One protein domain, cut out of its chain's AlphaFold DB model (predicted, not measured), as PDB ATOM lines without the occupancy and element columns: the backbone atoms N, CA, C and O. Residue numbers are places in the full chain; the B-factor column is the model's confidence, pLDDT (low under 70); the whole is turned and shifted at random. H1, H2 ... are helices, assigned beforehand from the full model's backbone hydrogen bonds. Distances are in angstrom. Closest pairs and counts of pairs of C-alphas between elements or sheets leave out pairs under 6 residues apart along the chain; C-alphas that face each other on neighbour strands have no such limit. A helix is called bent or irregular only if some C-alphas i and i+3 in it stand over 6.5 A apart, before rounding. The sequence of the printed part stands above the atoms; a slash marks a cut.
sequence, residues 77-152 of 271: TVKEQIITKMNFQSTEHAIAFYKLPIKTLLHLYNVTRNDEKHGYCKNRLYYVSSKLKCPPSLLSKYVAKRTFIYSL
ATOM      1  N   THR A  77     -52.272  10.032 -51.489       91.75
ATOM      2  CA  THR A  77     -51.017  10.785 -51.321       91.75
ATOM      3  C   THR A  77     -50.278  10.363 -50.046       91.75
ATOM      4  O   THR A  77     -49.076  10.102 -50.068       91.75
ATOM      5  N   VAL A  78     -50.999  10.208 -48.930       94.56
ATOM      6  CA  VAL A  78     -50.413   9.740 -47.661       94.56
ATOM      7  C   VAL A  78     -49.874   8.311 -47.782       94.56
ATOM      8  O   VAL A  78     -48.779   8.016 -47.302       94.56
ATOM      9  N   LYS A  79     -50.608   7.401 -48.436       95.81
ATOM     10  CA  LYS A  79     -50.136   6.021 -48.641       95.81
ATOM     11  C   LYS A  79     -48.865   5.972 -49.479       95.81
ATOM     12  O   LYS A  79     -47.956   5.218 -49.138       95.81
ATOM     13  N   GLU A  80     -48.788   6.767 -50.540       95.31
ATOM     14  CA  GLU A  80     -47.610   6.857 -51.401       95.31
ATOM     15  C   GLU A  80     -46.377   7.344 -50.627       95.31
ATOM     16  O   GLU A  80     -45.318   6.716 -50.689       95.31
ATOM     17  N   GLN A  81     -46.529   8.381 -49.799       95.81
ATOM     18  CA  GLN A  81     -45.457   8.876 -48.928       95.81
ATOM     19  C   GLN A  81     -44.947   7.824 -47.932       95.81
ATOM     20  O   GLN A  81     -43.766   7.824 -47.588       95.81
ATOM     21  N   ILE A  82     -45.817   6.935 -47.443       97.44
ATOM     22  CA  ILE A  82     -45.408   5.847 -46.544       97.44
ATOM     23  C   ILE A  82     -44.694   4.746 -47.335       97.44
ATOM     24  O   ILE A  82     -43.610   4.315 -46.951       97.44
ATOM     25  N   ILE A  83     -45.285   4.296 -48.445       96.75
ATOM     26  CA  ILE A  83     -44.788   3.167 -49.245       96.75
ATOM     27  C   ILE A  83     -43.418   3.468 -49.861       96.75
ATOM     28  O   ILE A  83     -42.545   2.602 -49.844       96.75
ATOM     29  N   THR A  84     -43.194   4.692 -50.345       95.25
ATOM     30  CA  THR A  84     -41.891   5.128 -50.887       95.25
ATOM     31  C   THR A  84     -40.756   5.009 -49.867       95.25
ATOM     32  O   THR A  84     -39.624   4.716 -50.238       95.25
ATOM     33  N   LYS A  85     -41.060   5.132 -48.569       96.12
ATOM     34  CA  LYS A  85     -40.095   4.989 -47.466       96.12
ATOM     35  C   LYS A  85     -39.913   3.549 -46.973       96.12
ATOM     36  O   LYS A  85     -39.150   3.319 -46.042       96.12
ATOM     37  N   MET A  86     -40.608   2.570 -47.554       95.69
ATOM     38  CA  MET A  86     -40.511   1.153 -47.170       95.69
ATOM     39  C   MET A  86     -39.468   0.365 -47.983       95.69
ATOM     40  O   MET A  86     -39.518  -0.865 -48.012       95.69
ATOM     41  N   ASN A  87     -38.530   1.033 -48.662       95.38
ATOM     42  CA  ASN A  87     -37.428   0.393 -49.391       95.38
ATOM     43  C   ASN A  87     -37.877  -0.655 -50.436       95.38
ATOM     44  O   ASN A  87     -37.233  -1.693 -50.605       95.38
ATOM     45  N   PHE A  88     -38.998  -0.437 -51.136       97.19
ATOM     46  CA  PHE A  88     -39.368  -1.300 -52.261       97.19
ATOM     47  C   PHE A  88     -38.432  -1.048 -53.458       97.19
ATOM     48  O   PHE A  88     -38.314   0.075 -53.927       97.19
ATOM     49  N   GLN A  89     -37.797  -2.104 -53.972       95.56
ATOM     50  CA  GLN A  89     -36.902  -2.079 -55.134       95.56
ATOM     51  C   GLN A  89     -37.622  -1.825 -56.470       95.56
ATOM     52  O   GLN A  89     -36.982  -1.449 -57.442       95.56
ATOM     53  N   SER A  90     -38.932  -2.067 -56.540       95.19
ATOM     54  CA  SER A  90     -39.750  -1.850 -57.736       95.19
ATOM     55  C   SER A  90     -41.175  -1.477 -57.338       95.19
ATOM     56  O   SER A  90     -41.686  -1.947 -56.314       95.19
ATOM     57  N   THR A  91     -41.835  -0.671 -58.172       94.00
ATOM     58  CA  THR A  91     -43.251  -0.312 -58.018       94.00
ATOM     59  C   THR A  91     -44.144  -1.549 -58.036       94.00
ATOM     60  O   THR A  91     -45.077  -1.631 -57.240       94.00
ATOM     61  N   GLU A  92     -43.812  -2.564 -58.844       95.94
ATOM     62  CA  GLU A  92     -44.554  -3.828 -58.926       95.94
ATOM     63  C   GLU A  92     -44.659  -4.525 -57.560       95.94
ATOM     64  O   GLU A  92     -45.715  -5.033 -57.175       95.94
ATOM     65  N   HIS A  93     -43.575  -4.497 -56.781       97.19
ATOM     66  CA  HIS A  93     -43.517  -5.126 -55.462       97.19
ATOM     67  C   HIS A  93     -44.405  -4.405 -54.438       97.19
ATOM     68  O   HIS A  93     -44.882  -5.029 -53.486       97.19
ATOM     69  N   ALA A  94     -44.657  -3.113 -54.649       96.75
ATOM     70  CA  ALA A  94     -45.460  -2.271 -53.773       96.75
ATOM     71  C   ALA A  94     -46.969  -2.319 -54.086       96.75
ATOM     72  O   ALA A  94     -47.773  -2.043 -53.195       96.75
ATOM     73  N   ILE A  95     -47.382  -2.713 -55.304       95.38
ATOM     74  CA  ILE A  95     -48.790  -2.681 -55.770       95.38
ATOM     75  C   ILE A  95     -49.759  -3.304 -54.757       95.38
ATOM     76  O   ILE A  95     -50.823  -2.752 -54.466       95.38
ATOM     77  N   ALA A  96     -49.406  -4.465 -54.200       96.25
ATOM     78  CA  ALA A  96     -50.277  -5.175 -53.267       96.25
ATOM     79  C   ALA A  96     -50.473  -4.422 -51.934       96.25
ATOM     80  O   ALA A  96     -51.512  -4.584 -51.293       96.25
ATOM     81  N   PHE A  97     -49.517  -3.577 -51.541       97.31
ATOM     82  CA  PHE A  97     -49.526  -2.832 -50.283       97.31
ATOM     83  C   PHE A  97     -50.379  -1.561 -50.349       97.31
ATOM     84  O   PHE A  97     -50.985  -1.205 -49.343       97.31
ATOM     85  N   TYR A  98     -50.553  -0.933 -51.518       95.75
ATOM     86  CA  TYR A  98     -51.446   0.236 -51.673       95.75
ATOM     87  C   TYR A  98     -52.900  -0.042 -51.244       95.75
ATOM     88  O   TYR A  98     -53.627   0.862 -50.822       95.75
ATOM     89  N   LYS A  99     -53.321  -1.313 -51.290       94.75
ATOM     90  CA  LYS A  99     -54.652  -1.766 -50.856       94.75
ATOM     91  C   LYS A  99     -54.818  -1.802 -49.332       94.75
ATOM     92  O   LYS A  99     -55.938  -1.953 -48.853       94.75
ATOM     93  N   LEU A 100     -53.738  -1.668 -48.563       96.56
ATOM     94  CA  LEU A 100     -53.775  -1.740 -47.105       96.56
ATOM     95  C   LEU A 100     -54.262  -0.424 -46.475       96.56
ATOM     96  O   LEU A 100     -54.067   0.651 -47.054       96.56
ATOM     97  N   PRO A 101     -54.880  -0.475 -45.281       96.12
ATOM     98  CA  PRO A 101     -55.193   0.721 -44.503       96.12
ATOM     99  C   PRO A 101     -53.929   1.488 -44.095       96.12
ATOM    100  O   PRO A 101     -52.895   0.879 -43.812       96.12
ATOM    101  N   ILE A 102     -54.026   2.818 -43.970       96.62
ATOM    102  CA  ILE A 102     -52.901   3.691 -43.577       96.62
ATOM    103  C   ILE A 102     -52.278   3.234 -42.250       96.62
ATOM    104  O   ILE A 102     -51.063   3.107 -42.155       96.62
ATOM    105  N   LYS A 103     -53.099   2.888 -41.248       96.69
ATOM    106  CA  LYS A 103     -52.619   2.369 -39.953       96.69
ATOM    107  C   LYS A 103     -51.737   1.124 -40.113       96.69
ATOM    108  O   LYS A 103     -50.715   0.997 -39.445       96.69
ATOM    109  N   THR A 104     -52.115   0.211 -41.007       97.44
ATOM    110  CA  THR A 104     -51.329  -0.992 -41.303       97.44
ATOM    111  C   THR A 104     -50.027  -0.641 -42.016       97.44
ATOM    112  O   THR A 104     -48.989  -1.197 -41.676       97.44
ATOM    113  N   LEU A 105     -50.057   0.301 -42.961       98.00
ATOM    114  CA  LEU A 105     -48.856   0.774 -43.654       98.00
ATOM    115  C   LEU A 105     -47.869   1.456 -42.701       98.00
ATOM    116  O   LEU A 105     -46.677   1.186 -42.781       98.00
ATOM    117  N   LEU A 106     -48.353   2.260 -41.750       98.00
ATOM    118  CA  LEU A 106     -47.516   2.864 -40.711       98.00
ATOM    119  C   LEU A 106     -46.842   1.808 -39.827       98.00
ATOM    120  O   LEU A 106     -45.650   1.922 -39.545       98.00
ATOM    121  N   HIS A 107     -47.575   0.763 -39.421       97.69
ATOM    122  CA  HIS A 107     -46.997  -0.372 -38.688       97.69
ATOM    123  C   HIS A 107     -45.873  -1.039 -39.491       97.69
ATOM    124  O   HIS A 107     -44.756  -1.186 -39.001       97.69
ATOM    125  N   LEU A 108     -46.150  -1.378 -40.753       98.06
ATOM    126  CA  LEU A 108     -45.185  -1.989 -41.670       98.06
ATOM    127  C   LEU A 108     -43.940  -1.116 -41.880       98.06
ATOM    128  O   LEU A 108     -42.822  -1.630 -41.853       98.06
ATOM    129  N   TYR A 109     -44.121   0.191 -42.061       98.06
ATOM    130  CA  TYR A 109     -43.032   1.156 -42.189       98.06
ATOM    131  C   TYR A 109     -42.162   1.207 -40.930       98.06
ATOM    132  O   TYR A 109     -40.941   1.090 -41.025       98.06
ATOM    133  N   ASN A 110     -42.773   1.304 -39.745       98.12
ATOM    134  CA  ASN A 110     -42.035   1.335 -38.482       98.12
ATOM    135  C   ASN A 110     -41.204   0.067 -38.270       98.12
ATOM    136  O   ASN A 110     -40.052   0.159 -37.852       98.12
ATOM    137  N   VAL A 111     -41.769  -1.097 -38.596       97.94
ATOM    138  CA  VAL A 111     -41.071  -2.387 -38.524       97.94
ATOM    139  C   VAL A 111     -39.923  -2.438 -39.524       97.94
ATOM    140  O   VAL A 111     -38.815  -2.785 -39.143       97.94
ATOM    141  N   THR A 112     -40.159  -2.020 -40.771       97.81
ATOM    142  CA  THR A 112     -39.130  -1.991 -41.824       97.81
ATOM    143  C   THR A 112     -37.942  -1.121 -41.408       97.81
ATOM    144  O   THR A 112     -36.800  -1.567 -41.459       97.81
ATOM    145  N   ARG A 113     -38.214   0.085 -40.898       97.88
ATOM    146  CA  ARG A 113     -37.187   0.989 -40.367       97.88
ATOM    147  C   ARG A 113     -36.453   0.387 -39.168       97.88
ATOM    148  O   ARG A 113     -35.250   0.580 -39.024       97.88
ATOM    149  N   ASN A 114     -37.168  -0.308 -38.284       98.00
ATOM    150  CA  ASN A 114     -36.563  -0.958 -37.127       98.00
ATOM    151  C   ASN A 114     -35.636  -2.104 -37.544       98.00
ATOM    152  O   ASN A 114     -34.534  -2.201 -37.014       98.00
ATOM    153  N   ASP A 115     -36.057  -2.942 -38.490       98.00
ATOM    154  CA  ASP A 115     -35.234  -4.039 -39.003       98.00
ATOM    155  C   ASP A 115     -33.962  -3.512 -39.682       98.00
ATOM    156  O   ASP A 115     -32.883  -4.056 -39.464       98.00
ATOM    157  N   GLU A 116     -34.069  -2.425 -40.453       97.50
ATOM    158  CA  GLU A 116     -32.919  -1.782 -41.093       97.50
ATOM    159  C   GLU A 116     -31.961  -1.176 -40.061       97.50
ATOM    160  O   GLU A 116     -30.755  -1.409 -40.131       97.50
ATOM    161  N   LYS A 117     -32.490  -0.472 -39.049       97.94
ATOM    162  CA  LYS A 117     -31.692   0.113 -37.959       97.94
ATOM    163  C   LYS A 117     -30.866  -0.935 -37.206       97.94
ATOM    164  O   LYS A 117     -29.755  -0.634 -36.783       97.94
ATOM    165  N   HIS A 118     -31.403  -2.140 -37.026       97.94
ATOM    166  CA  HIS A 118     -30.708  -3.245 -36.357       97.94
ATOM    167  C   HIS A 118     -29.866  -4.101 -37.319       97.94
ATOM    168  O   HIS A 118     -29.301  -5.106 -36.900       97.94
ATOM    169  N   GLY A 119     -29.773  -3.726 -38.600       97.44
ATOM    170  CA  GLY A 119     -28.965  -4.435 -39.594       97.44
ATOM    171  C   GLY A 119     -29.544  -5.777 -40.053       97.44
ATOM    172  O   GLY A 119     -28.828  -6.558 -40.672       97.44
ATOM    173  N   TYR A 120     -30.821  -6.063 -39.780       97.75
ATOM    174  CA  TYR A 120     -31.445  -7.345 -40.119       97.75
ATOM    175  C   TYR A 120     -31.768  -7.464 -41.609       97.75
ATOM    176  O   TYR A 120     -31.367  -8.413 -42.281       97.75
ATOM    177  N   CYS A 121     -32.531  -6.510 -42.146       97.19
ATOM    178  CA  CYS A 121     -32.840  -6.442 -43.571       97.19
ATOM    179  C   CYS A 121     -33.375  -5.059 -43.950       97.19
ATOM    180  O   CYS A 121     -33.927  -4.348 -43.116       97.19
ATOM    181  N   LYS A 122     -33.281  -4.703 -45.237       96.62
ATOM    182  CA  LYS A 122     -33.866  -3.451 -45.755       96.62
ATOM    183  C   LYS A 122     -35.391  -3.494 -45.852       96.62
ATOM    184  O   LYS A 122     -36.041  -2.463 -45.746       96.62
ATOM    185  N   ASN A 123     -35.951  -4.676 -46.120       97.38
ATOM    186  CA  ASN A 123     -37.387  -4.952 -46.126       97.38
ATOM    187  C   ASN A 123     -37.600  -6.474 -46.066       97.38
ATOM    188  O   ASN A 123     -37.002  -7.228 -46.843       97.38
ATOM    189  N   ARG A 124     -38.488  -6.921 -45.170       97.88
ATOM    190  CA  ARG A 124     -38.796  -8.346 -44.962       97.88
ATOM    191  C   ARG A 124     -39.262  -9.064 -46.225       97.88
ATOM    192  O   ARG A 124     -39.001 -10.254 -46.353       97.88
ATOM    193  N   LEU A 125     -39.907  -8.375 -47.171       98.19
ATOM    194  CA  LEU A 125     -40.300  -8.963 -48.453       98.19
ATOM    195  C   LEU A 125     -39.093  -9.575 -49.178       98.19
ATOM    196  O   LEU A 125     -39.167 -10.721 -49.612       98.19
ATOM    197  N   TYR A 126     -37.983  -8.838 -49.272       98.31
ATOM    198  CA  TYR A 126     -36.777  -9.312 -49.958       98.31
ATOM    199  C   TYR A 126     -36.033 -10.365 -49.150       98.31
ATOM    200  O   TYR A 126     -35.522 -11.316 -49.731       98.31
ATOM    201  N   TYR A 127     -36.030 -10.241 -47.821       98.31
ATOM    202  CA  TYR A 127     -35.459 -11.259 -46.941       98.31
ATOM    203  C   TYR A 127     -36.167 -12.616 -47.095       98.31
ATOM    204  O   TYR A 127     -35.531 -13.645 -47.304       98.31
ATOM    205  N   VAL A 128     -37.501 -12.628 -47.047       98.25
ATOM    206  CA  VAL A 128     -38.277 -13.866 -47.204       98.25
ATOM    207  C   VAL A 128     -38.183 -14.386 -48.643       98.25
ATOM    208  O   VAL A 128     -38.051 -15.589 -48.855       98.25
ATOM    209  N   SER A 129     -38.203 -13.495 -49.638       98.25
ATOM    210  CA  SER A 129     -38.054 -13.852 -51.054       98.25
ATOM    211  C   SER A 129     -36.717 -14.538 -51.341       98.25
ATOM    212  O   SER A 129     -36.713 -15.568 -52.017       98.25
ATOM    213  N   SER A 130     -35.610 -14.028 -50.788       98.00
ATOM    214  CA  SER A 130     -34.283 -14.622 -50.971       98.00
ATOM    215  C   SER A 130     -34.171 -15.984 -50.284       98.00
ATOM    216  O   SER A 130     -33.735 -16.945 -50.917       98.00
ATOM    217  N   LYS A 131     -34.654 -16.112 -49.040       97.88
ATOM    218  CA  LYS A 131     -34.681 -17.388 -48.300       97.88
ATOM    219  C   LYS A 131     -35.506 -18.460 -49.012       97.88
ATOM    220  O   LYS A 131     -35.074 -19.605 -49.102       97.88
ATOM    221  N   LEU A 132     -36.668 -18.092 -49.555       97.62
ATOM    222  CA  LEU A 132     -37.564 -19.013 -50.264       97.62
ATOM    223  C   LEU A 132     -37.242 -19.155 -51.760       97.62
ATOM    224  O   LEU A 132     -37.939 -19.897 -52.451       97.62
ATOM    225  N   LYS A 133     -36.209 -18.465 -52.264       97.12
ATOM    226  CA  LYS A 133     -35.783 -18.470 -53.674       97.12
ATOM    227  C   LYS A 133     -36.949 -18.231 -54.643       97.12
ATOM    228  O   LYS A 133     -37.121 -18.956 -55.620       97.12
ATOM    229  N   CYS A 134     -37.778 -17.228 -54.357       96.44
ATOM    230  CA  CYS A 134     -38.949 -16.897 -55.172       96.44
ATOM    231  C   CYS A 134     -38.960 -15.419 -55.582       96.44
ATOM    232  O   CYS A 134     -38.437 -14.591 -54.835       96.44
ATOM    233  N   PRO A 135     -39.576 -15.048 -56.720       97.25
ATOM    234  CA  PRO A 135     -39.658 -13.648 -57.133       97.25
ATOM    235  C   PRO A 135     -40.394 -12.773 -56.098       97.25
ATOM    236  O   PRO A 135     -41.491 -13.147 -55.660       97.25
ATOM    237  N   PRO A 136     -39.872 -11.582 -55.735       98.00
ATOM    238  CA  PRO A 136     -40.559 -10.678 -54.810       98.00
ATOM    239  C   PRO A 136     -41.952 -10.255 -55.299       98.00
ATOM    240  O   PRO A 136     -42.857 -10.077 -54.485       98.00
ATOM    241  N   SER A 137     -42.158 -10.153 -56.617       96.38
ATOM    242  CA  SER A 137     -43.457  -9.857 -57.241       96.38
ATOM    243  C   SER A 137     -44.524 -10.927 -56.976       96.38
ATOM    244  O   SER A 137     -45.706 -10.609 -56.814       96.38
ATOM    245  N   LEU A 138     -44.123 -12.199 -56.874       95.94
ATOM    246  CA  LEU A 138     -45.007 -13.291 -56.472       95.94
ATOM    247  C   LEU A 138     -45.322 -13.191 -54.977       95.94
ATOM    248  O   LEU A 138     -46.490 -13.211 -54.582       95.94
ATOM    249  N   LEU A 139     -44.282 -13.060 -54.150       97.75
ATOM    250  CA  LEU A 139     -44.399 -13.078 -52.695       97.75
ATOM    251  C   LEU A 139     -45.163 -11.863 -52.141       97.75
ATOM    252  O   LEU A 139     -45.906 -12.005 -51.167       97.75
ATOM    253  N   SER A 140     -45.047 -10.693 -52.777       97.44
ATOM    254  CA  SER A 140     -45.693  -9.443 -52.347       97.44
ATOM    255  C   SER A 140     -47.202  -9.606 -52.157       97.44
ATOM    256  O   SER A 140     -47.763  -9.145 -51.163       97.44
ATOM    257  N   LYS A 141     -47.860 -10.353 -53.053       96.25
ATOM    258  CA  LYS A 141     -49.301 -10.639 -53.004       96.25
ATOM    259  C   LYS A 141     -49.683 -11.463 -51.775       96.25
ATOM    260  O   LYS A 141     -50.753 -11.244 -51.203       96.25
ATOM    261  N   TYR A 142     -48.836 -12.407 -51.369       96.94
ATOM    262  CA  TYR A 142     -49.067 -13.243 -50.191       96.94
ATOM    263  C   TYR A 142     -48.772 -12.476 -48.900       96.94
ATOM    264  O   TYR A 142     -49.595 -12.489 -47.985       96.94
ATOM    265  N   VAL A 143     -47.656 -11.746 -48.855       96.88
ATOM    266  CA  VAL A 143     -47.236 -10.955 -47.688       96.88
ATOM    267  C   VAL A 143     -48.208  -9.808 -47.408       96.88
ATOM    268  O   VAL A 143     -48.628  -9.637 -46.265       96.88
ATOM    269  N   ALA A 144     -48.662  -9.076 -48.429       96.75
ATOM    270  CA  ALA A 144     -49.655  -8.014 -48.252       96.75
ATOM    271  C   ALA A 144     -50.997  -8.556 -47.725       96.75
ATOM    272  O   ALA A 144     -51.658  -7.911 -46.921       96.75
ATOM    273  N   LYS A 145     -51.390  -9.781 -48.101       96.25
ATOM    274  CA  LYS A 145     -52.575 -10.456 -47.531       96.25
ATOM    275  C   LYS A 145     -52.350 -10.994 -46.113       96.25
ATOM    276  O   LYS A 145     -53.313 -11.417 -45.467       96.25
ATOM    277  N   ARG A 146     -51.101 -11.069 -45.653       95.75
ATOM    278  CA  ARG A 146     -50.665 -11.696 -44.396       95.75
ATOM    279  C   ARG A 146     -49.693 -10.774 -43.663       95.75
ATOM    280  O   ARG A 146     -48.578 -11.153 -43.319       95.75
ATOM    281  N   THR A 147     -50.155  -9.559 -43.381       96.19
ATOM    282  CA  THR A 147     -49.348  -8.494 -42.766       96.19
ATOM    283  C   THR A 147     -48.798  -8.837 -41.384       96.19
ATOM    284  O   THR A 147     -47.850  -8.191 -40.947       96.19
ATOM    285  N   PHE A 148     -49.308  -9.889 -40.723       96.62
ATOM    286  CA  PHE A 148     -48.765 -10.386 -39.455       96.62
ATOM    287  C   PHE A 148     -47.273 -10.743 -39.536       96.62
ATOM    288  O   PHE A 148     -46.619 -10.781 -38.502       96.62
ATOM    289  N   ILE A 149     -46.720 -10.986 -40.730       97.00
ATOM    290  CA  ILE A 149     -45.277 -11.206 -40.927       97.00
ATOM    291  C   ILE A 149     -44.459 -10.018 -40.402       97.00
ATOM    292  O   ILE A 149     -43.362 -10.210 -39.888       97.00
ATOM    293  N   TYR A 150     -45.010  -8.804 -40.461       96.94
ATOM    294  CA  TYR A 150     -44.419  -7.598 -39.878       96.94
ATOM    295  C   TYR A 150     -44.764  -7.417 -38.393       96.94
ATOM    296  O   TYR A 150     -44.320  -6.467 -37.767       96.94
ATOM    297  N   SER A 151     -45.582  -8.282 -37.803       95.19
ATOM    298  CA  SER A 151     -45.856  -8.287 -36.360       95.19
ATOM    299  C   SER A 151     -44.959  -9.265 -35.598       95.19
ATOM    300  O   SER A 151     -44.915  -9.205 -34.376       95.19
ATOM    301  N   LEU A 152     -44.258 -10.164 -36.294       97.19
ATOM    302  CA  LEU A 152     -43.285 -11.075 -35.687       97.19
ATOM    303  C   LEU A 152     -41.990 -10.322 -35.343       97.19
ATOM    304  O   LEU A 152     -41.626  -9.370 -36.038       97.19
TER     305      LEU A 152
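This is residues 77 to 152 of the 271 residues of an uncharacterized protein of Chilo suppressalis (UniProt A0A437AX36). Six helices form a small compact cluster in two groups: on one side the long H3, with H1 beside its residues 102 to 109 and the short H6 packed on it, and on the opposite side H5, with the short H2 and H4 packed on it. The longest axis runs from the start of H1 to the turn between H4 and H5. The printed part has 76 residues with six named helices, H1 to H6 in chain order, and no named strand; its class is all helix. It is compact, with a radius of gyration of the C-alphas of 11.3 A, and rounded, spanning 33 by 26 by 21 A.

H3, residues 102 to 117, is the longest helix, 22.2 A from C-alpha 102 at (-52.901, 3.691, -43.577) to C-alpha 117 at (-31.692, 0.113, -37.959). H1, residues 77 to 84, begins with C-alpha 77 at (-51.017, 10.785, -51.321) and is 10.7 A long. H6, residues 147 to 150, measures 5.8 A and ends with C-alpha 150 at (-44.419, -7.598, -39.878). H5, residues 136 to 144, is 11.5 A long; it is neither bent nor irregular, but only just: C-alphas 138 and 141 are 6.1 A apart. H4, residues 124 to 131, measures 10.5 A, and H2, residues 91 to 94, measures 5.2 A.

H3 touches H1 with residues 102 to 109 alone; their closest C-alphas, of Ile 102 and Lys 79, are 6.2 A apart. The two run the same way at a shallow tilt of 26 degrees. H3 also touches H6, closest at the C-alphas of Leu 108 and Tyr 150, 5.9 A apart. H3 and H4 are close but not clearly touching, with the C-alphas of Thr 112 and Arg 124 7.1 A apart, and H3 and H5 are apart. H5 touches H4 at a steep tilt of 52 degrees, opposite ways, with the closest C-alphas, of Pro 136 and Ser 129, 5.5 A apart. H5 also touches H2, where the C-alphas of Ser 137 and His 93 come closest, 5.1 A. H5 and H6 are close but not clearly touching, the C-alphas of Val 143 and Ile 149 being 7.0 A apart. Every O i to N i+4 pair is within hydrogen-bond range in H1, H3 and H4, and 3 of 5 are in H5; H2 and H6 are too short for such a pair.

The two C-alphas farthest apart are those of Thr 77 and Lys 133, at 33.1 A. The printed part has no cut. The links H4 to H5 and H5 to H6 are tight, those from H1 to H2, H2 to H3 and H3 to H4 are short, and no link is long. The mean pLDDT of the printed part is 96.8, and no printed residue is under 70.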